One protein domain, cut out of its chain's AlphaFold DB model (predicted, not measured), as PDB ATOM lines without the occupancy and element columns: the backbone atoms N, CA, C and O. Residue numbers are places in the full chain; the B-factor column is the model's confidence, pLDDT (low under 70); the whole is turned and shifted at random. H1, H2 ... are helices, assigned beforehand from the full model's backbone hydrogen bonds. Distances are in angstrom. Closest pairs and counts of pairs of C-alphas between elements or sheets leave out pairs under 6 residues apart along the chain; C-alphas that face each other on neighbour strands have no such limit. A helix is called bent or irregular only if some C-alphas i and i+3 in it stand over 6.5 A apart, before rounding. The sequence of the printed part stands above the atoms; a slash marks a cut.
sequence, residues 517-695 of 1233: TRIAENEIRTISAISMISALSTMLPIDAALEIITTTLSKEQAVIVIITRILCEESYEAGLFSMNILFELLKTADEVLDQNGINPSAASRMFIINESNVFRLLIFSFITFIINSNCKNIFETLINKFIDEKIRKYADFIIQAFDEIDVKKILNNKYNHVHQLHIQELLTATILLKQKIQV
ATOM      1  N   THR A 517     391.003 400.848 283.534       49.50
ATOM      2  CA  THR A 517     391.412 402.249 283.703       49.50
ATOM      3  C   THR A 517     392.867 402.353 284.160       49.50
ATOM      4  O   THR A 517     393.608 403.175 283.632       49.50
ATOM      5  N   ARG A 518     393.320 401.469 285.063       58.03
ATOM      6  CA  ARG A 518     394.725 401.425 285.516       58.03
ATOM      7  C   ARG A 518     395.695 401.004 284.409       58.03
ATOM      8  O   ARG A 518     396.826 401.478 284.391       58.03
ATOM      9  N   ILE A 519     395.288 400.114 283.502       55.91
ATOM     10  CA  ILE A 519     396.138 399.681 282.381       55.91
ATOM     11  C   ILE A 519     396.305 400.823 281.369       55.91
ATOM     12  O   ILE A 519     397.439 401.138 281.012       55.91
ATOM     13  N   ALA A 520     395.211 401.485 280.981       52.81
ATOM     14  CA  ALA A 520     395.261 402.651 280.093       52.81
ATOM     15  C   ALA A 520     396.061 403.814 280.714       52.81
ATOM     16  O   ALA A 520     396.863 404.460 280.044       52.81
ATOM     17  N   GLU A 521     395.915 404.038 282.020       62.75
ATOM     18  CA  GLU A 521     396.693 405.037 282.753       62.75
ATOM     19  C   GLU A 521     398.199 404.715 282.763       62.75
ATOM     20  O   GLU A 521     399.032 405.609 282.606       62.75
ATOM     21  N   ASN A 522     398.575 403.441 282.909       68.12
ATOM     22  CA  ASN A 522     399.978 403.023 282.865       68.12
ATOM     23  C   ASN A 522     400.601 403.175 281.466       68.12
ATOM     24  O   ASN A 522     401.778 403.528 281.372       68.12
ATOM     25  N   GLU A 523     399.828 402.948 280.400       70.44
ATOM     26  CA  GLU A 523     400.243 403.198 279.010       70.44
ATOM     27  C   GLU A 523     400.585 404.686 278.815       70.44
ATOM     28  O   GLU A 523     401.713 405.015 278.440       70.44
ATOM     29  N   ILE A 524     399.679 405.591 279.212       64.81
ATOM     30  CA  ILE A 524     399.881 407.050 279.132       64.81
ATOM     31  C   ILE A 524     401.096 407.492 279.957       64.81
ATOM     32  O   ILE A 524     401.968 408.202 279.455       64.81
ATOM     33  N   ARG A 525     401.209 407.028 281.208       69.38
ATOM     34  CA  ARG A 525     402.340 407.371 282.090       69.38
ATOM     35  C   ARG A 525     403.685 406.953 281.503       69.38
ATOM     36  O   ARG A 525     404.667 407.674 281.665       69.38
ATOM     37  N   THR A 526     403.734 405.803 280.832       73.38
ATOM     38  CA  THR A 526     404.965 405.300 280.211       73.38
ATOM     39  C   THR A 526     405.391 406.189 279.043       73.38
ATOM     40  O   THR A 526     406.560 406.571 278.971       73.38
ATOM     41  N   ILE A 527     404.445 406.596 278.189       71.88
ATOM     42  CA  ILE A 527     404.700 407.515 277.066       71.88
ATOM     43  C   ILE A 527     405.212 408.866 277.580       71.88
ATOM     44  O   ILE A 527     406.253 409.351 277.129       71.88
ATOM     45  N   SER A 528     404.535 409.449 278.574       66.31
ATOM     46  CA  SER A 528     404.925 410.740 279.152       66.31
ATOM     47  C   SER A 528     406.304 410.689 279.816       66.31
ATOM     48  O   SER A 528     407.104 411.608 279.638       66.31
ATOM     49  N   ALA A 529     406.613 409.611 280.545       69.81
ATOM     50  CA  ALA A 529     407.906 409.452 281.206       69.81
ATOM     51  C   ALA A 529     409.061 409.352 280.197       69.81
ATOM     52  O   ALA A 529     410.053 410.064 280.337       69.81
ATOM     53  N   ILE A 530     408.926 408.521 279.158       74.44
ATOM     54  CA  ILE A 530     409.971 408.345 278.136       74.44
ATOM     55  C   ILE A 530     410.188 409.645 277.351       74.44
ATOM     56  O   ILE A 530     411.333 410.051 277.144       74.44
ATOM     57  N   SER A 531     409.114 410.346 276.976       70.06
ATOM     58  CA  SER A 531     409.214 411.648 276.307       70.06
ATOM     59  C   SER A 531     409.934 412.688 277.169       70.06
ATOM     60  O   SER A 531     410.814 413.403 276.689       70.06
ATOM     61  N   MET A 532     409.586 412.782 278.454       62.41
ATOM     62  CA  MET A 532     410.186 413.762 279.361       62.41
ATOM     63  C   MET A 532     411.665 413.471 279.622       62.41
ATOM     64  O   MET A 532     412.479 414.392 279.622       62.41
ATOM     65  N   ILE A 533     412.034 412.201 279.815       73.75
ATOM     66  CA  ILE A 533     413.438 411.816 280.011       73.75
ATOM     67  C   ILE A 533     414.254 412.124 278.751       73.75
ATOM     68  O   ILE A 533     415.366 412.638 278.860       73.75
ATOM     69  N   SER A 534     413.682 411.908 277.567       75.94
ATOM     70  CA  SER A 534     414.310 412.268 276.290       75.94
ATOM     71  C   SER A 534     414.544 413.768 276.172       75.94
ATOM     72  O   SER A 534     415.666 414.182 275.883       75.94
ATOM     73  N   ALA A 535     413.554 414.590 276.527       67.25
ATOM     74  CA  ALA A 535     413.697 416.043 276.558       67.25
ATOM     75  C   ALA A 535     414.749 416.526 277.572       67.25
ATOM     76  O   ALA A 535     415.533 417.423 277.282       67.25
ATOM     77  N   LEU A 536     414.802 415.926 278.764       61.38
ATOM     78  CA  LEU A 536     415.786 416.289 279.787       61.38
ATOM     79  C   LEU A 536     417.202 415.834 279.426       61.38
ATOM     80  O   LEU A 536     418.175 416.488 279.796       61.38
ATOM     81  N   SER A 537     417.333 414.730 278.691       78.00
ATOM     82  CA  SER A 537     418.636 414.204 278.294       78.00
ATOM     83  C   SER A 537     419.402 415.147 277.361       78.00
ATOM     84  O   SER A 537     420.636 415.136 277.373       78.00
ATOM     85  N   THR A 538     418.708 415.998 276.590       79.19
ATOM     86  CA  THR A 538     419.360 416.972 275.698       79.19
ATOM     87  C   THR A 538     420.033 418.115 276.452       79.19
ATOM     88  O   THR A 538     421.010 418.673 275.962       79.19
ATOM     89  N   MET A 539     419.598 418.392 277.687       75.06
ATOM     90  CA  MET A 539     420.197 419.403 278.569       75.06
ATOM     91  C   MET A 539     421.518 418.954 279.209       75.06
ATOM     92  O   MET A 539     422.164 419.732 279.910       75.06
ATOM     93  N   LEU A 540     421.914 417.694 279.013       74.69
ATOM     94  CA  LEU A 540     423.135 417.121 279.567       74.69
ATOM     95  C   LEU A 540     424.180 416.884 278.464       74.69
ATOM     96  O   LEU A 540     423.811 416.568 277.323       74.69
ATOM     97  N   PRO A 541     425.488 416.959 278.794       87.06
ATOM     98  CA  PRO A 541     426.541 416.461 277.913       87.06
ATOM     99  C   PRO A 541     426.248 415.016 277.503       87.06
ATOM    100  O   PRO A 541     425.825 414.219 278.342       87.06
ATOM    101  N   ILE A 542     426.471 414.679 276.229       85.69
ATOM    102  CA  ILE A 542     426.041 413.396 275.652       85.69
ATOM    103  C   ILE A 542     426.554 412.189 276.453       85.69
ATOM    104  O   ILE A 542     425.766 411.310 276.778       85.69
ATOM    105  N   ASP A 543     427.818 412.204 276.885       84.25
ATOM    106  CA  ASP A 543     428.420 411.113 277.664       84.25
ATOM    107  C   ASP A 543     427.705 410.910 279.016       84.25
ATOM    108  O   ASP A 543     427.377 409.785 279.390       84.25
ATOM    109  N   ALA A 544     427.390 412.005 279.718       81.94
ATOM    110  CA  ALA A 544     426.684 411.965 280.998       81.94
ATOM    111  C   ALA A 544     425.211 411.561 280.830       81.94
ATOM    112  O   ALA A 544     424.666 410.829 281.656       81.94
ATOM    113  N   ALA A 545     424.564 412.023 279.755       84.31
ATOM    114  CA  ALA A 545     423.204 411.629 279.417       84.31
ATOM    115  C   ALA A 545     423.127 410.118 279.158       84.31
ATOM    116  O   ALA A 545     422.302 409.441 279.763       84.31
ATOM    117  N   LEU A 546     424.012 409.584 278.309       87.94
ATOM    118  CA  LEU A 546     424.044 408.165 277.952       87.94
ATOM    119  C   LEU A 546     424.344 407.272 279.161       87.94
ATOM    120  O   LEU A 546     423.681 406.249 279.340       87.94
ATOM    121  N   GLU A 547     425.273 407.670 280.032       86.44
ATOM    122  CA  GLU A 547     425.554 406.951 281.280       86.44
ATOM    123  C   GLU A 547     424.324 406.911 282.202       86.44
ATOM    124  O   GLU A 547     423.940 405.850 282.696       86.44
ATOM    125  N   ILE A 548     423.640 408.044 282.394       78.06
ATOM    126  CA  ILE A 548     422.423 408.095 283.216       78.06
ATOM    127  C   ILE A 548     421.316 407.245 282.590       78.06
ATOM    128  O   ILE A 548     420.689 406.450 283.285       78.06
ATOM    129  N   ILE A 549     421.075 407.377 281.286       84.31
ATOM    130  CA  ILE A 549     420.014 406.639 280.590       84.31
ATOM    131  C   ILE A 549     420.236 405.130 280.719       84.31
ATOM    132  O   ILE A 549     419.328 404.409 281.127       84.31
ATOM    133  N   THR A 550     421.451 404.658 280.432       84.88
ATOM    134  CA  THR A 550     421.784 403.225 280.472       84.88
ATOM    135  C   THR A 550     421.795 402.637 281.883       84.88
ATOM    136  O   THR A 550     421.531 401.448 282.042       84.88
ATOM    137  N   THR A 551     422.069 403.444 282.912       81.31
ATOM    138  CA  THR A 551     422.059 402.989 284.314       81.31
ATOM    139  C   THR A 551     420.684 403.070 284.977       81.31
ATOM    140  O   THR A 551     420.438 402.352 285.947       81.31
ATOM    141  N   THR A 552     419.785 403.929 284.485       75.19
ATOM    142  CA  THR A 552     418.483 404.188 285.129       75.19
ATOM    143  C   THR A 552     417.292 403.546 284.429       75.19
ATOM    144  O   THR A 552     416.304 403.245 285.101       75.19
ATOM    145  N   LEU A 553     417.360 403.328 283.113       84.25
ATOM    146  CA  LEU A 553     416.264 402.760 282.330       84.25
ATOM    147  C   LEU A 553     416.489 401.283 282.005       84.25
ATOM    148  O   LEU A 553     417.618 400.803 281.908       84.25
ATOM    149  N   SER A 554     415.386 400.559 281.796       87.50
ATOM    150  CA  SER A 554     415.438 399.237 281.158       87.50
ATOM    151  C   SER A 554     416.009 399.357 279.741       87.50
ATOM    152  O   SER A 554     415.924 400.424 279.128       87.50
ATOM    153  N   LYS A 555     416.583 398.275 279.198       87.44
ATOM    154  CA  LYS A 555     417.199 398.303 277.860       87.44
ATOM    155  C   LYS A 555     416.201 398.752 276.798       87.44
ATOM    156  O   LYS A 555     416.553 399.551 275.942       87.44
ATOM    157  N   GLU A 556     414.963 398.288 276.905       85.69
ATOM    158  CA  GLU A 556     413.833 398.603 276.036       85.69
ATOM    159  C   GLU A 556     413.539 400.108 276.038       85.69
ATOM    160  O   GLU A 556     413.472 400.736 274.985       85.69
ATOM    161  N   GLN A 557     413.437 400.715 277.223       85.44
ATOM    162  CA  GLN A 557     413.183 402.152 277.367       85.44
ATOM    163  C   GLN A 557     414.389 402.994 276.938       85.44
ATOM    164  O   GLN A 557     414.219 404.042 276.315       85.44
ATOM    165  N   ALA A 558     415.602 402.528 277.238       88.62
ATOM    166  CA  ALA A 558     416.838 403.208 276.881       88.62
ATOM    167  C   ALA A 558     416.996 403.362 275.360       88.62
ATOM    168  O   ALA A 558     417.523 404.383 274.935       88.62
ATOM    169  N   VAL A 559     416.495 402.422 274.540       90.06
ATOM    170  CA  VAL A 559     416.556 402.525 273.065       90.06
ATOM    171  C   VAL A 559     415.990 403.837 272.566       90.06
ATOM    172  O   VAL A 559     416.662 404.554 271.829       90.06
ATOM    173  N   ILE A 560     414.760 404.149 272.976       88.31
ATOM    174  CA  ILE A 560     414.038 405.320 272.483       88.31
ATOM    175  C   ILE A 560     414.799 406.573 272.895       88.31
ATOM    176  O   ILE A 560     415.152 407.374 272.040       88.31
ATOM    177  N   VAL A 561     415.138 406.676 274.183       88.50
ATOM    178  CA  VAL A 561     415.791 407.859 274.749       88.50
ATOM    179  C   VAL A 561     417.180 408.080 274.142       88.50
ATOM    180  O   VAL A 561     417.519 409.209 273.790       88.50
ATOM    181  N   ILE A 562     417.974 407.018 273.956       90.88
ATOM    182  CA  ILE A 562     419.302 407.089 273.324       90.88
ATOM    183  C   ILE A 562     419.170 407.525 271.863       90.88
ATOM    184  O   ILE A 562     419.845 408.468 271.454       90.88
ATOM    185  N   ILE A 563     418.283 406.891 271.088       87.81
ATOM    186  CA  ILE A 563     418.067 407.245 269.678       87.81
ATOM    187  C   ILE A 563     417.615 408.703 269.563       87.81
ATOM    188  O   ILE A 563     418.201 409.466 268.798       87.81
ATOM    189  N   THR A 564     416.639 409.134 270.365       88.50
ATOM    190  CA  THR A 564     416.149 410.518 270.333       88.50
ATOM    191  C   THR A 564     417.202 411.515 270.788       88.50
ATOM    192  O   THR A 564     417.319 412.583 270.200       88.50
ATOM    193  N   ARG A 565     418.032 411.161 271.780       90.19
ATOM    194  CA  ARG A 565     419.110 412.032 272.262       90.19
ATOM    195  C   ARG A 565     420.198 412.240 271.213       90.19
ATOM    196  O   ARG A 565     420.777 413.322 271.142       90.19
ATOM    197  N   ILE A 566     420.503 411.197 270.443       86.88
ATOM    198  CA  ILE A 566     421.504 411.238 269.373       86.88
ATOM    199  C   ILE A 566     420.987 412.045 268.173       86.88
ATOM    200  O   ILE A 566     421.774 412.727 267.507       86.88
ATOM    201  N   LEU A 567     419.684 411.965 267.890       84.56
ATOM    202  CA  LEU A 567     419.058 412.618 266.740       84.56
ATOM    203  C   LEU A 567     418.684 414.080 266.975       84.56
ATOM    204  O   LEU A 567     418.804 414.872 266.046       84.56
ATOM    205  N   CYS A 568     418.253 414.428 268.185       85.12
ATOM    206  CA  CYS A 568     417.713 415.745 268.499       85.12
ATOM    207  C   CYS A 568     418.694 416.559 269.350       85.12
ATOM    208  O   CYS A 568     419.215 416.087 270.367       85.12
ATOM    209  N   GLU A 569     418.922 417.805 268.941       76.62
ATOM    210  CA  GLU A 569     419.698 418.778 269.717       76.62
ATOM    211  C   GLU A 569     418.794 419.538 270.695       76.62
ATOM    212  O   GLU A 569     419.201 419.822 271.822       76.62
ATOM    213  N   GLU A 570     417.534 419.774 270.313       78.00
ATOM    214  CA  GLU A 570     416.549 420.469 271.136       78.00
ATOM    215  C   GLU A 570     415.707 419.510 271.998       78.00
ATOM    216  O   GLU A 570     415.331 418.407 271.594       78.00
ATOM    217  N   SER A 571     415.382 419.941 273.221       65.62
ATOM    218  CA  SER A 571     414.623 419.147 274.203       65.62
ATOM    219  C   SER A 571     413.195 418.829 273.759       65.62
ATOM    220  O   SER A 571     412.723 417.709 273.960       65.62
ATOM    221  N   TYR A 572     412.507 419.784 273.135       72.69
ATOM    222  CA  TYR A 572     411.143 419.589 272.643       72.69
ATOM    223  C   TYR A 572     411.083 418.544 271.523       72.69
ATOM    224  O   TYR A 572     410.236 417.648 271.556       72.69
ATOM    225  N   GLU A 573     412.028 418.606 270.581       78.94
ATOM    226  CA  GLU A 573     412.125 417.650 269.479       78.94
ATOM    227  C   GLU A 573     412.362 416.229 269.991       78.94
ATOM    228  O   GLU A 573     411.647 415.314 269.590       78.94
ATOM    229  N   ALA A 574     413.290 416.043 270.939       74.38
ATOM    230  CA  ALA A 574     413.583 414.727 271.511       74.38
ATOM    231  C   ALA A 574     412.351 414.085 272.177       74.38
ATOM    232  O   ALA A 574     412.112 412.878 272.044       74.38
ATOM    233  N   GLY A 575     411.550 414.895 272.879       72.88
ATOM    234  CA  GLY A 575     410.303 414.451 273.498       72.88
ATOM    235  C   GLY A 575     409.254 414.027 272.469       72.88
ATOM    236  O   GLY A 575     408.778 412.889 272.502       72.88
ATOM    237  N   LEU A 576     408.946 414.899 271.504       77.56
ATOM    238  CA  LEU A 576     407.991 414.595 270.431       77.56
ATOM    239  C   LEU A 576     408.391 413.361 269.621       77.56
ATOM    240  O   LEU A 576     407.559 412.509 269.311       77.56
ATOM    241  N   PHE A 577     409.674 413.261 269.290       83.81
ATOM    242  CA  PHE A 577     410.210 412.160 268.508       83.81
ATOM    243  C   PHE A 577     410.011 410.822 269.234       83.81
ATOM    244  O   PHE A 577     409.584 409.842 268.627       83.81
ATOM    245  N   SER A 578     410.215 410.801 270.555       82.25
ATOM    246  CA  SER A 578     409.956 409.623 271.391       82.25
ATOM    247  C   SER A 578     408.484 409.220 271.400       82.25
ATOM    248  O   SER A 578     408.169 408.033 271.303       82.25
ATOM    249  N   MET A 579     407.574 410.198 271.499       82.81
ATOM    250  CA  MET A 579     406.134 409.930 271.461       82.81
ATOM    251  C   MET A 579     405.715 409.328 270.120       82.81
ATOM    252  O   MET A 579     404.978 408.348 270.099       82.81
ATOM    253  N   ASN A 580     406.219 409.864 269.008       89.31
ATOM    254  CA  ASN A 580     405.870 409.376 267.675       89.31
ATOM    255  C   ASN A 580     406.326 407.931 267.432       89.31
ATOM    256  O   ASN A 580     405.585 407.151 266.837       89.31
ATOM    257  N   ILE A 581     407.505 407.549 267.940       89.75
ATOM    258  CA  ILE A 581     407.968 406.153 267.896       89.75
ATOM    259  C   ILE A 581     406.988 405.242 268.647       89.75
ATOM    260  O   ILE A 581     406.607 404.190 268.137       89.75
ATOM    261  N   LEU A 582     406.559 405.644 269.848       89.81
ATOM    262  CA  LEU A 582     405.607 404.867 270.644       89.81
ATOM    263  C   LEU A 582     404.227 404.797 269.981       89.81
ATOM    264  O   LEU A 582     403.603 403.740 269.995       89.81
ATOM    265  N   PHE A 583     403.762 405.873 269.347       89.44
ATOM    266  CA  PHE A 583     402.499 405.852 268.609       89.44
ATOM    267  C   PHE A 583     402.530 404.903 267.410       89.44
ATOM    268  O   PHE A 583     401.549 404.195 267.188       89.44
ATOM    269  N   GLU A 584     403.642 404.820 266.675       92.75
ATOM    270  CA  GLU A 584     403.765 403.867 265.561       92.75
ATOM    271  C   GLU A 584     403.737 402.405 266.053       92.75
ATOM    272  O   GLU A 584     403.145 401.543 265.392       92.75
ATOM    273  N   LEU A 585     404.296 402.127 267.242       94.25
ATOM    274  CA  LEU A 585     404.172 400.821 267.900       94.25
ATOM    275  C   LEU A 585     402.710 400.484 268.202       94.25
ATOM    276  O   LEU A 585     402.230 399.418 267.817       94.25
ATOM    277  N   LEU A 586     402.002 401.392 268.879       93.06
ATOM    278  CA  LEU A 586     400.612 401.167 269.287       93.06
ATOM    279  C   LEU A 586     399.690 401.013 268.078       93.06
ATOM    280  O   LEU A 586     398.862 400.109 268.057       93.06
ATOM    281  N   LYS A 587     399.895 401.827 267.040       93.81
ATOM    282  CA  LYS A 587     399.156 401.727 265.782       93.81
ATOM    283  C   LYS A 587     399.360 400.368 265.110       93.81
ATOM    284  O   LYS A 587     398.388 399.736 264.709       93.81
ATOM    285  N   THR A 588     400.602 399.887 265.022       93.06
ATOM    286  CA  THR A 588     400.871 398.568 264.424       93.06
ATOM    287  C   THR A 588     400.282 397.442 265.281       93.06
ATOM    288  O   THR A 588     399.737 396.480 264.747       93.06
ATOM    289  N   ALA A 589     400.341 397.565 266.610       92.56
ATOM    290  CA  ALA A 589     399.698 396.629 267.528       92.56
ATOM    291  C   ALA A 589     398.178 396.568 267.317       92.56
ATOM    292  O   ALA A 589     397.625 395.470 267.251       92.56
ATOM    293  N   ASP A 590     397.524 397.718 267.154       92.81
ATOM    294  CA  ASP A 590     396.089 397.790 266.886       92.81
ATOM    295  C   ASP A 590     395.730 397.109 265.558       92.81
ATOM    296  O   ASP A 590     394.843 396.257 265.521       92.81
ATOM    297  N   GLU A 591     396.491 397.381 264.495       94.31
ATOM    298  CA  GLU A 591     396.291 396.753 263.184       94.31
ATOM    299  C   GLU A 591     396.436 395.220 263.232       94.31
ATOM    300  O   GLU A 591     395.639 394.498 262.626       94.31
ATOM    301  N   VAL A 592     397.426 394.699 263.969       92.75
ATOM    302  CA  VAL A 592     397.639 393.247 264.117       92.75
ATOM    303  C   VAL A 592     396.515 392.595 264.923       92.75
ATOM    304  O   VAL A 592     396.071 391.495 264.574       92.75
ATOM    305  N   LEU A 593     396.038 393.252 265.982       90.44
ATOM    306  CA  LEU A 593     394.912 392.772 266.786       90.44
ATOM    307  C   LEU A 593     393.629 392.716 265.948       90.44
ATOM    308  O   LEU A 593     392.991 391.658 265.887       90.44
ATOM    309  N   ASP A 594     393.321 393.795 265.223       90.44
ATOM    310  CA  ASP A 594     392.143 393.898 264.359       90.44
ATOM    311  C   ASP A 594     392.147 392.827 263.258       90.44
ATOM    312  O   ASP A 594     391.156 392.114 263.073       90.44
ATOM    313  N   GLN A 595     393.281 392.626 262.574       91.56
ATOM    314  CA  GLN A 595     393.432 391.586 261.542       91.56
ATOM    315  C   GLN A 595     393.200 390.165 262.078       91.56
ATOM    316  O   GLN A 595     392.830 389.265 261.322       91.56
ATOM    317  N   ASN A 596     393.396 389.950 263.382       90.06
ATOM    318  CA  ASN A 596     393.194 388.660 264.036       90.06
ATOM    319  C   ASN A 596     391.823 388.515 264.716       90.06
ATOM    320  O   ASN A 596     391.543 387.445 265.279       90.06
ATOM    321  N   GLY A 597     390.961 389.534 264.605       87.31
ATOM    322  CA  GLY A 597     389.622 389.571 265.192       87.31
ATOM    323  C   GLY A 597     389.621 389.841 266.698       87.31
ATOM    324  O   GLY A 597     388.721 389.374 267.392       87.31
ATOM    325  N   ILE A 598     390.638 390.536 267.217       86.00
ATOM    326  CA  ILE A 598     390.747 390.930 268.626       86.00
ATOM    327  C   ILE A 598     390.593 392.448 268.710       86.00
ATOM    328  O   ILE A 598     391.308 393.172 268.033       86.00
ATOM    329  N   ASN A 599     389.693 392.933 269.565       81.94
ATOM    330  CA  ASN A 599     389.489 394.371 269.740       81.94
ATOM    331  C   ASN A 599     390.737 395.043 270.368       81.94
ATOM    332  O   ASN A 599     391.162 394.596 271.442       81.94
ATOM    333  N   PRO A 600     391.301 396.108 269.766       82.94
ATOM    334  CA  PRO A 600     392.473 396.830 270.261       82.94
ATOM    335  C   PRO A 600     392.203 397.639 271.541       82.94
ATOM    336  O   PRO A 600     392.017 398.857 271.554       82.94
ATOM    337  N   SER A 601     392.220 396.947 272.677       83.75
ATOM    338  CA  SER A 601     392.225 397.545 274.013       83.75
ATOM    339  C   SER A 601     393.650 397.778 274.534       83.75
ATOM    340  O   SER A 601     394.598 397.113 274.115       83.75
ATOM    341  N   ALA A 602     393.801 398.651 275.535       73.56
ATOM    342  CA  ALA A 602     395.076 398.845 276.234       73.56
ATOM    343  C   ALA A 602     395.627 397.524 276.812       73.56
ATOM    344  O   ALA A 602     396.825 397.258 276.764       73.56
ATOM    345  N   ALA A 603     394.743 396.650 277.309       73.88
ATOM    346  CA  ALA A 603     395.123 395.349 277.853       73.88
ATOM    347  C   ALA A 603     395.632 394.384 276.774       73.88
ATOM    348  O   ALA A 603     396.654 393.728 276.977       73.88
ATOM    349  N   SER A 604     394.957 394.310 275.624       79.38
ATOM    350  CA  SER A 604     395.386 393.453 274.513       79.38
ATOM    351  C   SER A 604     396.672 393.965 273.870       79.38
ATOM    352  O   SER A 604     397.559 393.149 273.631       79.38
ATOM    353  N   ARG A 605     396.827 395.287 273.681       88.69
ATOM    354  CA  ARG A 605     398.086 395.905 273.224       88.69
ATOM    355  C   ARG A 605     399.239 395.567 274.162       88.69
ATOM    356  O   ARG A 605     400.252 395.028 273.729       88.69
ATOM    357  N   MET A 606     399.062 395.836 275.454       84.12
ATOM    358  CA  MET A 606     400.090 395.596 276.463       84.12
ATOM    359  C   MET A 606     400.467 394.112 276.547       84.12
ATOM    360  O   MET A 606     401.644 393.789 276.674       84.12
ATOM    361  N   PHE A 607     399.489 393.205 276.434       86.50
ATOM    362  CA  PHE A 607     399.754 391.768 276.391       86.50
ATOM    363  C   PHE A 607     400.629 391.401 275.190       86.50
ATOM    364  O   PHE A 607     401.683 390.799 275.378       86.50
ATOM    365  N   ILE A 608     400.232 391.776 273.969       89.25
ATOM    366  CA  ILE A 608     400.987 391.358 272.781       89.25
ATOM    367  C   ILE A 608     402.362 392.019 272.706       89.25
ATOM    368  O   ILE A 608     403.304 391.368 272.271       89.25
ATOM    369  N   ILE A 609     402.508 393.261 273.179       89.94
ATOM    370  CA  ILE A 609     403.803 393.947 273.239       89.94
ATOM    371  C   ILE A 609     404.722 393.237 274.240       89.94
ATOM    372  O   ILE A 609     405.844 392.896 273.880       89.94
ATOM    373  N   ASN A 610     404.243 392.951 275.456       86.50
ATOM    374  CA  ASN A 610     405.058 392.323 276.504       86.50
ATOM    375  C   ASN A 610     405.439 390.869 276.200       86.50
ATOM    376  O   ASN A 610     406.490 390.414 276.639       86.50
ATOM    377  N   GLU A 611     404.590 390.138 275.478       89.62
ATOM    378  CA  GLU A 611     404.870 388.762 275.045       89.62
ATOM    379  C   GLU A 611     405.686 388.708 273.736       89.62
ATOM    380  O   GLU A 611     406.032 387.626 273.264       89.62
ATOM    381  N   SER A 612     406.003 389.866 273.145       92.44
ATOM    382  CA  SER A 612     406.873 390.001 271.973       92.44
ATOM    383  C   SER A 612     408.266 390.500 272.368       92.44
ATOM    384  O   SER A 612     408.517 390.892 273.509       92.44
ATOM    385  N   ASN A 613     409.203 390.543 271.417       92.12
ATOM    386  CA  ASN A 613     410.491 391.193 271.643       92.12
ATOM    387  C   ASN A 613     410.332 392.725 271.605       92.12
ATOM    388  O   ASN A 613     410.543 393.360 270.570       92.12
ATOM    389  N   VAL A 614     409.958 393.316 272.747       88.81
ATOM    390  CA  VAL A 614     409.721 394.765 272.924       88.81
ATOM    391  C   VAL A 614     410.860 395.604 272.346       88.81
ATOM    392  O   VAL A 614     410.631 396.605 271.673       88.81
ATOM    393  N   PHE A 615     412.097 395.169 272.560       88.56
ATOM    394  CA  PHE A 615     413.279 395.854 272.063       88.56
ATOM    395  C   PHE A 615     413.320 395.917 270.521       88.56
ATOM    396  O   PHE A 615     413.499 396.999 269.960       88.56
ATOM    397  N   ARG A 616     413.061 394.803 269.817       89.50
ATOM    398  CA  ARG A 616     412.971 394.790 268.340       89.50
ATOM    399  C   ARG A 616     411.769 395.582 267.829       89.50
ATOM    400  O   ARG A 616     411.900 396.299 266.841       89.50
ATOM    401  N   LEU A 617     410.629 395.504 268.518       91.38
ATOM    402  CA  LEU A 617     409.429 396.279 268.183       91.38
ATOM    403  C   LEU A 617     409.687 397.790 268.221       91.38
ATOM    404  O   LEU A 617     409.284 398.508 267.308       91.38
ATOM    405  N   LEU A 618     410.410 398.276 269.233       90.88
ATOM    406  CA  LEU A 618     410.768 399.691 269.344       90.88
ATOM    407  C   LEU A 618     411.721 400.142 268.235       90.88
ATOM    408  O   LEU A 618     411.550 401.231 267.687       90.88
ATOM    409  N   ILE A 619     412.672 399.291 267.842       90.25
ATOM    410  CA  ILE A 619     413.563 399.570 266.708       90.25
ATOM    411  C   ILE A 619     412.783 399.591 265.392       90.25
ATOM    412  O   ILE A 619     412.953 400.519 264.600       90.25
ATOM    413  N   PHE A 620     411.886 398.630 265.157       91.75
ATOM    414  CA  PHE A 620     411.034 398.640 263.967       91.75
ATOM    415  C   PHE A 620     410.111 399.852 263.937       91.75
ATOM    416  O   PHE A 620     409.992 400.478 262.888       91.75
ATOM    417  N   SER A 621     409.525 400.237 265.070       92.25
ATOM    418  CA  SER A 621     408.689 401.438 265.184       92.25
ATOM    419  C   SER A 621     409.477 402.702 264.847       92.25
ATOM    420  O   SER A 621     409.011 403.537 264.076       92.25
ATOM    421  N   PHE A 622     410.717 402.802 265.336       91.44
ATOM    422  CA  PHE A 622     411.623 403.893 264.992       91.44
ATOM    423  C   PHE A 622     411.945 403.942 263.491       91.44
ATOM    424  O   PHE A 622     411.784 404.986 262.857       91.44
ATOM    425  N   ILE A 623     412.350 402.816 262.896       89.06
ATOM    426  CA  ILE A 623     412.655 402.740 261.458       89.06
ATOM    427  C   ILE A 623     411.414 403.105 260.629       89.06
ATOM    428  O   ILE A 623     411.501 403.860 259.662       89.06
ATOM    429  N   THR A 624     410.253 402.593 261.028       89.44
ATOM    430  CA  THR A 624     408.962 402.829 260.376       89.44
ATOM    431  C   THR A 624     408.595 404.314 260.412       89.44
ATOM    432  O   THR A 624     408.258 404.889 259.374       89.44
ATOM    433  N   PHE A 625     408.763 404.966 261.566       88.81
ATOM    434  CA  PHE A 625     408.558 406.405 261.730       88.81
ATOM    435  C   PHE A 625     409.499 407.240 260.845       88.81
ATOM    436  O   PHE A 625     409.052 408.173 260.170       88.81
ATOM    437  N   ILE A 626     410.786 406.885 260.784       85.81
ATOM    438  CA  ILE A 626     411.774 407.559 259.927       85.81
ATOM    439  C   ILE A 626     411.407 407.456 258.442       85.81
ATOM    440  O   ILE A 626     411.481 408.455 257.720       85.81
ATOM    441  N   ILE A 627     411.005 406.263 257.987       84.00
ATOM    442  CA  ILE A 627     410.593 406.029 256.597       84.00
ATOM    443  C   ILE A 627     409.338 406.851 256.278       84.00
ATOM    444  O   ILE A 627     409.303 407.517 255.245       84.00
ATOM    445  N   ASN A 628     408.347 406.862 257.175       84.00
ATOM    446  CA  ASN A 628     407.113 407.638 257.010       84.00
ATOM    447  C   ASN A 628     407.348 409.148 256.985       84.00
ATOM    448  O   ASN A 628     406.668 409.869 256.258       84.00
ATOM    449  N   SER A 629     408.335 409.626 257.738       81.81
ATOM    450  CA  SER A 629     408.658 411.051 257.821       81.81
ATOM    451  C   SER A 629     409.499 411.554 256.635       81.81
ATOM    452  O   SER A 629     409.864 412.724 256.599       81.81
ATOM    453  N   ASN A 630     409.821 410.698 255.650       80.31
ATOM    454  CA  ASN A 630     410.747 410.992 254.543       80.31
ATOM    455  C   ASN A 630     412.135 411.484 255.012       80.31
ATOM    456  O   ASN A 630     412.856 412.173 254.290       80.31
ATOM    457  N   CYS A 631     412.554 411.085 256.214       79.12
ATOM    458  CA  CYS A 631     413.759 411.578 256.877       79.12
ATOM    459  C   CYS A 631     414.994 410.706 256.596       79.12
ATOM    460  O   CYS A 631     415.728 410.342 257.516       79.12
ATOM    461  N   LYS A 632     415.263 410.355 255.331       75.62
ATOM    462  CA  LYS A 632     416.373 409.442 254.983       75.62
ATOM    463  C   LYS A 632     417.737 409.918 255.516       75.62
ATOM    464  O   LYS A 632     418.501 409.119 256.050       75.62
ATOM    465  N   ASN A 633     417.994 411.226 255.458       79.62
ATOM    466  CA  ASN A 633     419.241 411.832 255.942       79.62
ATOM    467  C   ASN A 633     419.436 411.661 257.462       79.62
ATOM    468  O   ASN A 633     420.566 411.540 257.932       79.62
ATOM    469  N   ILE A 634     418.342 411.618 258.233       79.75
ATOM    470  CA  ILE A 634     418.382 411.436 259.694       79.75
ATOM    471  C   ILE A 634     418.899 410.036 260.030       79.75
ATOM    472  O   ILE A 634     419.701 409.865 260.944       79.75
ATOM    473  N   PHE A 635     418.500 409.035 259.248       80.25
ATOM    474  CA  PHE A 635     418.929 407.659 259.451       80.25
ATOM    475  C   PHE A 635     420.416 407.443 259.142       80.25
ATOM    476  O   PHE A 635     421.128 406.811 259.918       80.25
ATOM    477  N   GLU A 636     420.905 408.007 258.035       81.62
ATOM    478  CA  GLU A 636     422.335 407.967 257.693       81.62
ATOM    479  C   GLU A 636     423.174 408.690 258.759       81.62
ATOM    480  O   GLU A 636     424.216 408.189 259.183       81.62
ATOM    481  N   THR A 637     422.673 409.821 259.265       84.56
ATOM    482  CA  THR A 637     423.290 410.553 260.382       84.56
ATOM    483  C   THR A 637     423.346 409.704 261.651       84.56
ATOM    484  O   THR A 637     424.381 409.668 262.314       84.56
ATOM    485  N   LEU A 638     422.268 408.987 261.976       84.81
ATOM    486  CA  LEU A 638     422.212 408.108 263.142       84.81
ATOM    487  C   LEU A 638     423.257 406.991 263.067       84.81
ATOM    488  O   LEU A 638     423.992 406.782 264.029       84.81
ATOM    489  N   ILE A 639     423.353 406.308 261.922       84.12
ATOM    490  CA  ILE A 639     424.349 405.246 261.716       84.12
ATOM    491  C   ILE A 639     425.758 405.805 261.880       84.12
ATOM    492  O   ILE A 639     426.565 405.222 262.600       84.12
ATOM    493  N   ASN A 640     426.044 406.957 261.271       85.06
ATOM    494  CA  ASN A 640     427.356 407.586 261.387       85.06
ATOM    495  C   ASN A 640     427.688 407.963 262.839       85.06
ATOM    496  O   ASN A 640     428.829 407.798 263.260       85.06
ATOM    497  N   LYS A 641     426.699 408.405 263.627       86.56
ATOM    498  CA  LYS A 641     426.883 408.684 265.059       86.56
ATOM    499  C   LYS A 641     427.086 407.410 265.886       86.56
ATOM    500  O   LYS A 641     427.877 407.430 266.819       86.56
ATOM    501  N   PHE A 642     426.459 406.285 265.539       84.56
ATOM    502  CA  PHE A 642     426.711 405.006 266.221       84.56
ATOM    503  C   PHE A 642     428.101 404.407 265.941       84.56
ATOM    504  O   PHE A 642     428.548 403.547 266.698       84.56
ATOM    505  N   ILE A 643     428.802 404.867 264.898       84.25
ATOM    506  CA  ILE A 643     430.203 404.493 264.639       84.25
ATOM    507  C   ILE A 643     431.158 405.172 265.637       84.25
ATOM    508  O   ILE A 643     432.248 404.649 265.877       84.25
ATOM    509  N   ASP A 644     430.758 406.291 266.252       88.44
ATOM    510  CA  ASP A 644     431.549 406.958 267.288       88.44
ATOM    511  C   ASP A 644     431.771 406.017 268.483       88.44
ATOM    512  O   ASP A 644     430.823 405.542 269.116       88.44
ATOM    513  N   GLU A 645     433.041 405.758 268.807       86.00
ATOM    514  CA  GLU A 645     433.468 404.842 269.867       86.00
ATOM    515  C   GLU A 645     432.870 405.207 271.236       86.00
ATOM    516  O   GLU A 645     432.550 404.324 272.039       86.00
ATOM    517  N   LYS A 646     432.637 406.504 271.489       85.12
ATOM    518  CA  LYS A 646     432.027 406.974 272.739       85.12
ATOM    519  C   LYS A 646     430.564 406.575 272.857       85.12
ATOM    520  O   LYS A 646     430.142 406.121 273.917       85.12
ATOM    521  N   ILE A 647     429.798 406.723 271.776       87.25
ATOM    522  CA  ILE A 647     428.378 406.351 271.739       87.25
ATOM    523  C   ILE A 647     428.252 404.828 271.743       87.25
ATOM    524  O   ILE A 647     427.431 404.274 272.477       87.25
ATOM    525  N   ARG A 648     429.114 404.153 270.979       88.69
ATOM    526  CA  ARG A 648     429.165 402.697 270.862       88.69
ATOM    527  C   ARG A 648     429.254 402.003 272.221       88.69
ATOM    528  O   ARG A 648     428.444 401.122 272.494       88.69
ATOM    529  N   LYS A 649     430.109 402.498 273.126       90.69
ATOM    530  CA  LYS A 649     430.231 401.997 274.509       90.69
ATOM    531  C   LYS A 649     428.886 401.886 275.250       90.69
ATOM    532  O   LYS A 649     428.711 400.984 276.064       90.69
ATOM    533  N   TYR A 650     427.950 402.802 274.995       87.81
ATOM    534  CA  TYR A 650     426.641 402.844 275.658       87.81
ATOM    535  C   TYR A 650     425.510 402.245 274.813       87.81
ATOM    536  O   TYR A 650     424.454 401.926 275.354       87.81
ATOM    537  N   ALA A 651     425.717 402.087 273.505       88.44
ATOM    538  CA  ALA A 651     424.691 401.694 272.545       88.44
ATOM    539  C   ALA A 651     425.002 400.395 271.780       88.44
ATOM    540  O   ALA A 651     424.297 400.076 270.826       88.44
ATOM    541  N   ASP A 652     426.003 399.614 272.200       88.75
ATOM    542  CA  ASP A 652     426.394 398.354 271.546       88.75
ATOM    543  C   ASP A 652     425.212 397.397 271.326       88.75
ATOM    544  O   ASP A 652     425.116 396.750 270.287       88.75
ATOM    545  N   PHE A 653     424.267 397.344 272.266       88.19
ATOM    546  CA  PHE A 653     423.075 396.504 272.139       88.19
ATOM    547  C   PHE A 653     422.108 396.998 271.046       88.19
ATOM    548  O   PHE A 653     421.482 396.180 270.379       88.19
ATOM    549  N   ILE A 654     422.016 398.315 270.821       88.06
ATOM    550  CA  ILE A 654     421.236 398.915 269.726       88.06
ATOM    551  C   ILE A 654     421.921 398.628 268.386       88.06
ATOM    552  O   ILE A 654     421.254 398.287 267.414       88.06
ATOM    553  N   ILE A 655     423.253 398.712 268.344       86.88
ATOM    554  CA  ILE A 655     424.050 398.422 267.144       86.88
ATOM    555  C   ILE A 655     423.897 396.953 266.738       86.88
ATOM    556  O   ILE A 655     423.572 396.684 265.588       86.88
ATOM    557  N   GLN A 656     424.018 396.015 267.682       86.75
ATOM    558  CA  GLN A 656     423.795 394.584 267.423       86.75
ATOM    559  C   GLN A 656     422.414 394.320 266.812       86.75
ATOM    560  O   GLN A 656     422.277 393.536 265.878       86.75
ATOM    561  N   ALA A 657     421.393 395.024 267.291       83.56
ATOM    562  CA  ALA A 657     420.042 394.908 266.767       83.56
ATOM    563  C   ALA A 657     419.903 395.469 265.346       83.56
ATOM    564  O   ALA A 657     419.219 394.881 264.511       83.56
ATOM    565  N   PHE A 658     420.566 396.593 265.060       84.38
ATOM    566  CA  PHE A 658     420.662 397.124 263.703       84.38
ATOM    567  C   PHE A 658     421.492 396.232 262.776       84.38
ATOM    568  O   PHE A 658     421.250 396.278 261.579       84.38
ATOM    569  N   ASP A 659     422.425 395.425 263.284       83.12
ATOM    570  CA  ASP A 659     423.192 394.467 262.476       83.12
ATOM    571  C   ASP A 659     422.378 393.199 262.153       83.12
ATOM    572  O   ASP A 659     422.494 392.639 261.062       83.12
ATOM    573  N   GLU A 660     421.522 392.751 263.079       82.62
ATOM    574  CA  GLU A 660     420.582 391.637 262.864       82.62
ATOM    575  C   GLU A 660     419.472 391.986 261.861       82.62
ATOM    576  O   GLU A 660     418.932 391.125 261.161       82.62
ATOM    577  N   ILE A 661     419.116 393.265 261.803       80.00
ATOM    578  CA  ILE A 661     418.156 393.824 260.864       80.00
ATOM    579  C   ILE A 661     418.946 394.178 259.599       80.00
ATOM    580  O   ILE A 661     419.852 394.988 259.660       80.00
ATOM    581  N   ASP A 662     418.653 393.605 258.424       81.12
ATOM    582  CA  ASP A 662     419.358 393.986 257.181       81.12
ATOM    583  C   ASP A 662     418.959 395.417 256.768       81.12
ATOM    584  O   ASP A 662     418.105 395.649 255.908       81.12
ATOM    585  N   VAL A 663     419.552 396.399 257.446       75.62
ATOM    586  CA  VAL A 663     419.210 397.817 257.387       75.62
ATOM    587  C   VAL A 663     419.395 398.353 255.972       75.62
ATOM    588  O   VAL A 663     418.582 399.142 255.497       75.62
ATOM    589  N   LYS A 664     420.413 397.873 255.246       74.88
ATOM    590  CA  LYS A 664     420.635 398.242 253.839       74.88
ATOM    591  C   LYS A 664     419.500 397.749 252.949       74.88
ATOM    592  O   LYS A 664     419.036 398.491 252.082       74.88
ATOM    593  N   LYS A 665     419.018 396.525 253.163       80.00
ATOM    594  CA  LYS A 665     417.857 395.988 252.443       80.00
ATOM    595  C   LYS A 665     416.562 396.692 252.836       80.00
ATOM    596  O   LYS A 665     415.717 396.911 251.976       80.00
ATOM    597  N   ILE A 666     416.424 397.100 254.093       76.56
ATOM    598  CA  ILE A 666     415.273 397.853 254.600       76.56
ATOM    599  C   ILE A 666     415.216 399.279 254.059       76.56
ATOM    600  O   ILE A 666     414.143 399.719 253.675       76.56
ATOM    601  N   LEU A 667     416.344 399.978 253.950       70.94
ATOM    602  CA  LEU A 667     416.386 401.310 253.341       70.94
ATOM    603  C   LEU A 667     416.101 401.284 251.834       70.94
ATOM    604  O   LEU A 667     415.613 402.268 251.279       70.94
ATOM    605  N   ASN A 668     416.416 400.168 251.172       77.00
ATOM    606  CA  ASN A 668     416.161 399.971 249.745       77.00
ATOM    607  C   ASN A 668     414.751 399.428 249.458       77.00
ATOM    608  O   ASN A 668     414.215 399.649 248.370       77.00
ATOM    609  N   ASN A 669     414.137 398.734 250.417       65.75
ATOM    610  CA  ASN A 669     412.767 398.244 250.321       65.75
ATOM    611  C   ASN A 669     411.785 399.290 250.868       65.75
ATOM    612  O   ASN A 669     412.032 399.963 251.857       65.75
ATOM    613  N   LYS A 670     410.629 399.442 250.219       74.31
ATOM    614  CA  LYS A 670     409.596 400.397 250.653       74.31
ATOM    615  C   LYS A 670     409.071 400.044 252.056       74.31
ATOM    616  O   LYS A 670     409.087 398.870 252.425       74.31
ATOM    617  N   TYR A 671     408.535 401.045 252.764       80.75
ATOM    618  CA  TYR A 671     407.803 400.985 254.050       80.75
ATOM    619  C   TYR A 671     407.166 399.624 254.389       80.75
ATOM    620  O   TYR A 671     407.384 399.074 255.468       80.75
ATOM    621  N   ASN A 672     406.453 399.042 253.422       81.62
ATOM    622  CA  ASN A 672     405.769 397.756 253.526       81.62
ATOM    623  C   ASN A 672     406.637 396.618 254.086       81.62
ATOM    624  O   ASN A 672     406.104 395.750 254.767       81.62
ATOM    625  N   HIS A 673     407.947 396.588 253.819       85.94
ATOM    626  CA  HIS A 673     408.806 395.508 254.310       85.94
ATOM    627  C   HIS A 673     409.071 395.601 255.818       85.94
ATOM    628  O   HIS A 673     408.964 394.596 256.514       85.94
ATOM    629  N   VAL A 674     409.372 396.797 256.333       86.69
ATOM    630  CA  VAL A 674     409.587 397.013 257.778       86.69
ATOM    631  C   VAL A 674     408.289 396.798 258.535       86.69
ATOM    632  O   VAL A 674     408.270 396.104 259.545       86.69
ATOM    633  N   HIS A 675     407.191 397.316 257.992       86.62
ATOM    634  CA  HIS A 675     405.870 397.124 258.564       86.62
ATOM    635  C   HIS A 675     405.470 395.633 258.609       86.62
ATOM    636  O   HIS A 675     404.942 395.166 259.611       86.62
ATOM    637  N   GLN A 676     405.817 394.834 257.589       89.12
ATOM    638  CA  GLN A 676     405.628 393.375 257.622       89.12
ATOM    639  C   GLN A 676     406.457 392.680 258.708       89.12
ATOM    640  O   GLN A 676     405.941 391.779 259.361       89.12
ATOM    641  N   LEU A 677     407.715 393.082 258.914       90.19
ATOM    642  CA  LEU A 677     408.540 392.552 260.007       90.19
ATOM    643  C   LEU A 677     407.943 392.917 261.373       90.19
ATOM    644  O   LEU A 677     407.904 392.082 262.272       90.19
ATOM    645  N   HIS A 678     407.415 394.136 261.493       88.69
ATOM    646  CA  HIS A 678     406.742 394.619 262.692       88.69
ATOM    647  C   HIS A 678     405.480 393.793 263.006       88.69
ATOM    648  O   HIS A 678     405.311 393.316 264.128       88.69
ATOM    649  N   ILE A 679     404.651 393.532 261.988       92.06
ATOM    650  CA  ILE A 679     403.483 392.644 262.076       92.06
ATOM    651  C   ILE A 679     403.895 391.221 262.467       92.06
ATOM    652  O   ILE A 679     403.275 390.625 263.343       92.06
ATOM    653  N   GLN A 680     404.930 390.661 261.831       92.50
ATOM    654  CA  GLN A 680     405.390 389.293 262.097       92.50
ATOM    655  C   GLN A 680     405.847 389.103 263.545       92.50
ATOM    656  O   GLN A 680     405.552 388.065 264.141       92.50
ATOM    657  N   GLU A 681     406.523 390.101 264.112       92.75
ATOM    658  CA  GLU A 681     406.977 390.064 265.502       92.75
ATOM    659  C   GLU A 681     405.786 390.010 266.476       92.75
ATOM    660  O   GLU A 681     405.760 389.172 267.376       92.75
ATOM    661  N   LEU A 682     404.749 390.823 266.238       92.88
ATOM    662  CA  LEU A 682     403.526 390.857 267.054       92.88
ATOM    663  C   LEU A 682     402.593 389.658 266.814       92.88
ATOM    664  O   LEU A 682     401.787 389.305 267.683       92.88
ATOM    665  N   LEU A 683     402.671 389.025 265.641       92.94
ATOM    666  CA  LEU A 683     401.745 387.968 265.228       92.94
ATOM    667  C   LEU A 683     401.820 386.747 266.149       92.94
ATOM    668  O   LEU A 683     400.783 386.190 266.507       92.94
ATOM    669  N   THR A 684     403.021 386.348 266.579       91.06
ATOM    670  CA  THR A 684     403.195 385.177 267.459       91.06
ATOM    671  C   THR A 684     402.512 385.395 268.811       91.06
ATOM    672  O   THR A 684     401.738 384.546 269.259       91.06
ATOM    673  N   ALA A 685     402.719 386.565 269.422       90.62
ATOM    674  CA  ALA A 685     402.058 386.953 270.668       90.62
ATOM    675  C   ALA A 685     400.536 387.113 270.500       90.62
ATOM    676  O   ALA A 685     399.759 386.738 271.380       90.62
ATOM    677  N   THR A 686     400.092 387.597 269.339       90.88
ATOM    678  CA  THR A 686     398.666 387.731 269.006       90.88
ATOM    679  C   THR A 686     397.980 386.371 268.839       90.88
ATOM    680  O   THR A 686     396.876 386.165 269.343       90.88
ATOM    681  N   ILE A 687     398.639 385.401 268.199       90.25
ATOM    682  CA  ILE A 687     398.153 384.015 268.103       90.25
ATOM    683  C   ILE A 687     398.071 383.392 269.498       90.25
ATOM    684  O   ILE A 687     397.064 382.763 269.824       90.25
ATOM    685  N   LEU A 688     399.087 383.604 270.343       87.81
ATOM    686  CA  LEU A 688     399.076 383.136 271.729       87.81
ATOM    687  C   LEU A 688     397.910 383.745 272.521       87.81
ATOM    688  O   LEU A 688     397.216 383.028 273.244       87.81
ATOM    689  N   LEU A 689     397.658 385.047 272.359       85.88
ATOM    690  CA  LEU A 689     396.511 385.718 272.963       85.88
ATOM    691  C   LEU A 689     395.195 385.075 272.507       85.88
ATOM    692  O   LEU A 689     394.371 384.688 273.335       85.88
ATOM    693  N   LYS A 690     395.026 384.888 271.195       87.25
ATOM    694  CA  LYS A 690     393.842 384.254 270.605       87.25
ATOM    695  C   LYS A 690     393.610 382.842 271.149       87.25
ATOM    696  O   LYS A 690     392.487 382.511 271.517       87.25
ATOM    697  N   GLN A 691     394.667 382.039 271.266       84.75
ATOM    698  CA  GLN A 691     394.606 380.698 271.855       84.75
ATOM    699  C   GLN A 691     394.187 380.743 273.328       84.75
ATOM    700  O   GLN A 691     393.325 379.968 273.733       84.75
ATOM    701  N   LYS A 692     394.736 381.667 274.131       81.19
ATOM    702  CA  LYS A 692     394.342 381.833 275.544       81.19
ATOM    703  C   LYS A 692     392.871 382.239 275.691       81.19
ATOM    704  O   LYS A 692     392.181 381.712 276.567       81.19
ATOM    705  N   ILE A 693     392.382 383.127 274.821       78.12
ATOM    706  CA  ILE A 693     390.964 383.520 274.769       78.12
ATOM    707  C   ILE A 693     390.096 382.304 274.416       78.12
ATOM    708  O   ILE A 693     389.143 382.011 275.135       78.12
ATOM    709  N   GLN A 694     390.463 381.549 273.375       80.38
ATOM    710  CA  GLN A 694     389.713 380.371 272.931       80.38
ATOM    711  C   GLN A 694     389.669 379.267 273.995       80.38
ATOM    712  O   GLN A 694     388.584 378.801 274.339       80.38
ATOM    713  N   VAL A 695     390.820 378.888 274.562       79.56
ATOM    714  CA  VAL A 695     390.906 377.875 275.629       79.56
ATOM    715  C   VAL A 695     390.002 378.250 276.791       79.56
ATOM    716  O   VAL A 695     389.365 377.389 277.396       79.56
TER     717      VAL A 695
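Overview. This is residues 517 to 695 of the 1233 residues of an uncharacterized protein of Tritrichomonas foetus (UniProt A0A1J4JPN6). What shape do these helices make? They make a compact, mostly crossed stack: H6 lies in the middle, the longest helix, H4, crosses it, and H1 runs the opposite way beside H4. Long H10 passes H4, H5 and H6, while H2, H3, H7 and H8 gather toward the other end and short H9 lies far from the middle. What is it built of? The class is all helix: 179 residues are printed, with ten named helices in the order H1 to H10 and no named strand. How large is it? The radius of gyration of the C-alphas is 16.3 A, and they span 52 by 39 by 25 A.

Arrangement. How do the first helices stand? H1, residues 517 to 537, H2, residues 542 to 552, and H3, residues 555 to 567, form an up-and-down bundle, each running against the one before it. H2 and H3 are a hairpin, with the closest C-alphas, of Ile 549 and Ala 558, 6.0 A apart. H1 touches H4, residues 571 to 595, at 34 degrees, only just a shallow tilt, with the C-alphas of Ala 535 and Ser 571 closest at 4.0 A. Where is the hub? H3 and H4 touch five helices each. Among them is H6, residues 614 to 628, about perpendicular to H4 at 75 degrees, with the C-alphas of Ile 581 and Phe 622 closest at 5.2 A. Where are the others? H5, residues 602 to 610, touches H10, residues 672 to 695, with the C-alphas of Ile 608 and Ala 685 closest at 5.0 A. H7, residues 632 to 642, touches H8, residues 645 to 660, with the C-alphas of Phe 642 and Arg 648 closest at 5.7 A. H9, residues 663 to 668, touches no helix but is near H6. How do the backbones run? Every O i to N i+4 pair is within hydrogen-bond range in H1, H2, H4, H5, H6, H7 and H9; in H3 it is 7 of 9, in H8 9 of 12, in H10 18 of 20.

Along the chain. Where do the long helices begin and end? H1 begins at C-alpha 517 (391.412, 402.249, 283.703) and is 30.2 A long. H4 is 37.0 A long, and H10, 33.2 A long, ends at C-alpha 695 (390.906, 377.875, 275.629). Which helix is irregular? H8 is, with C-alphas 650 and 653 8.1 A apart and a kink of 84 degrees near residue 652.

Size, cuts and confidence. Is the printed part continuous? It has no cut; the link from H4 to H5 is short, the other links are tight. How far does it reach? The two C-alphas farthest apart, of Pro 541 and Val 695, are 52.6 A apart. Where is confidence low? The mean pLDDT of the printed part is 83.0; 15 residues are under 70, among them residues 517 to 522, and H1 has a mean of 66.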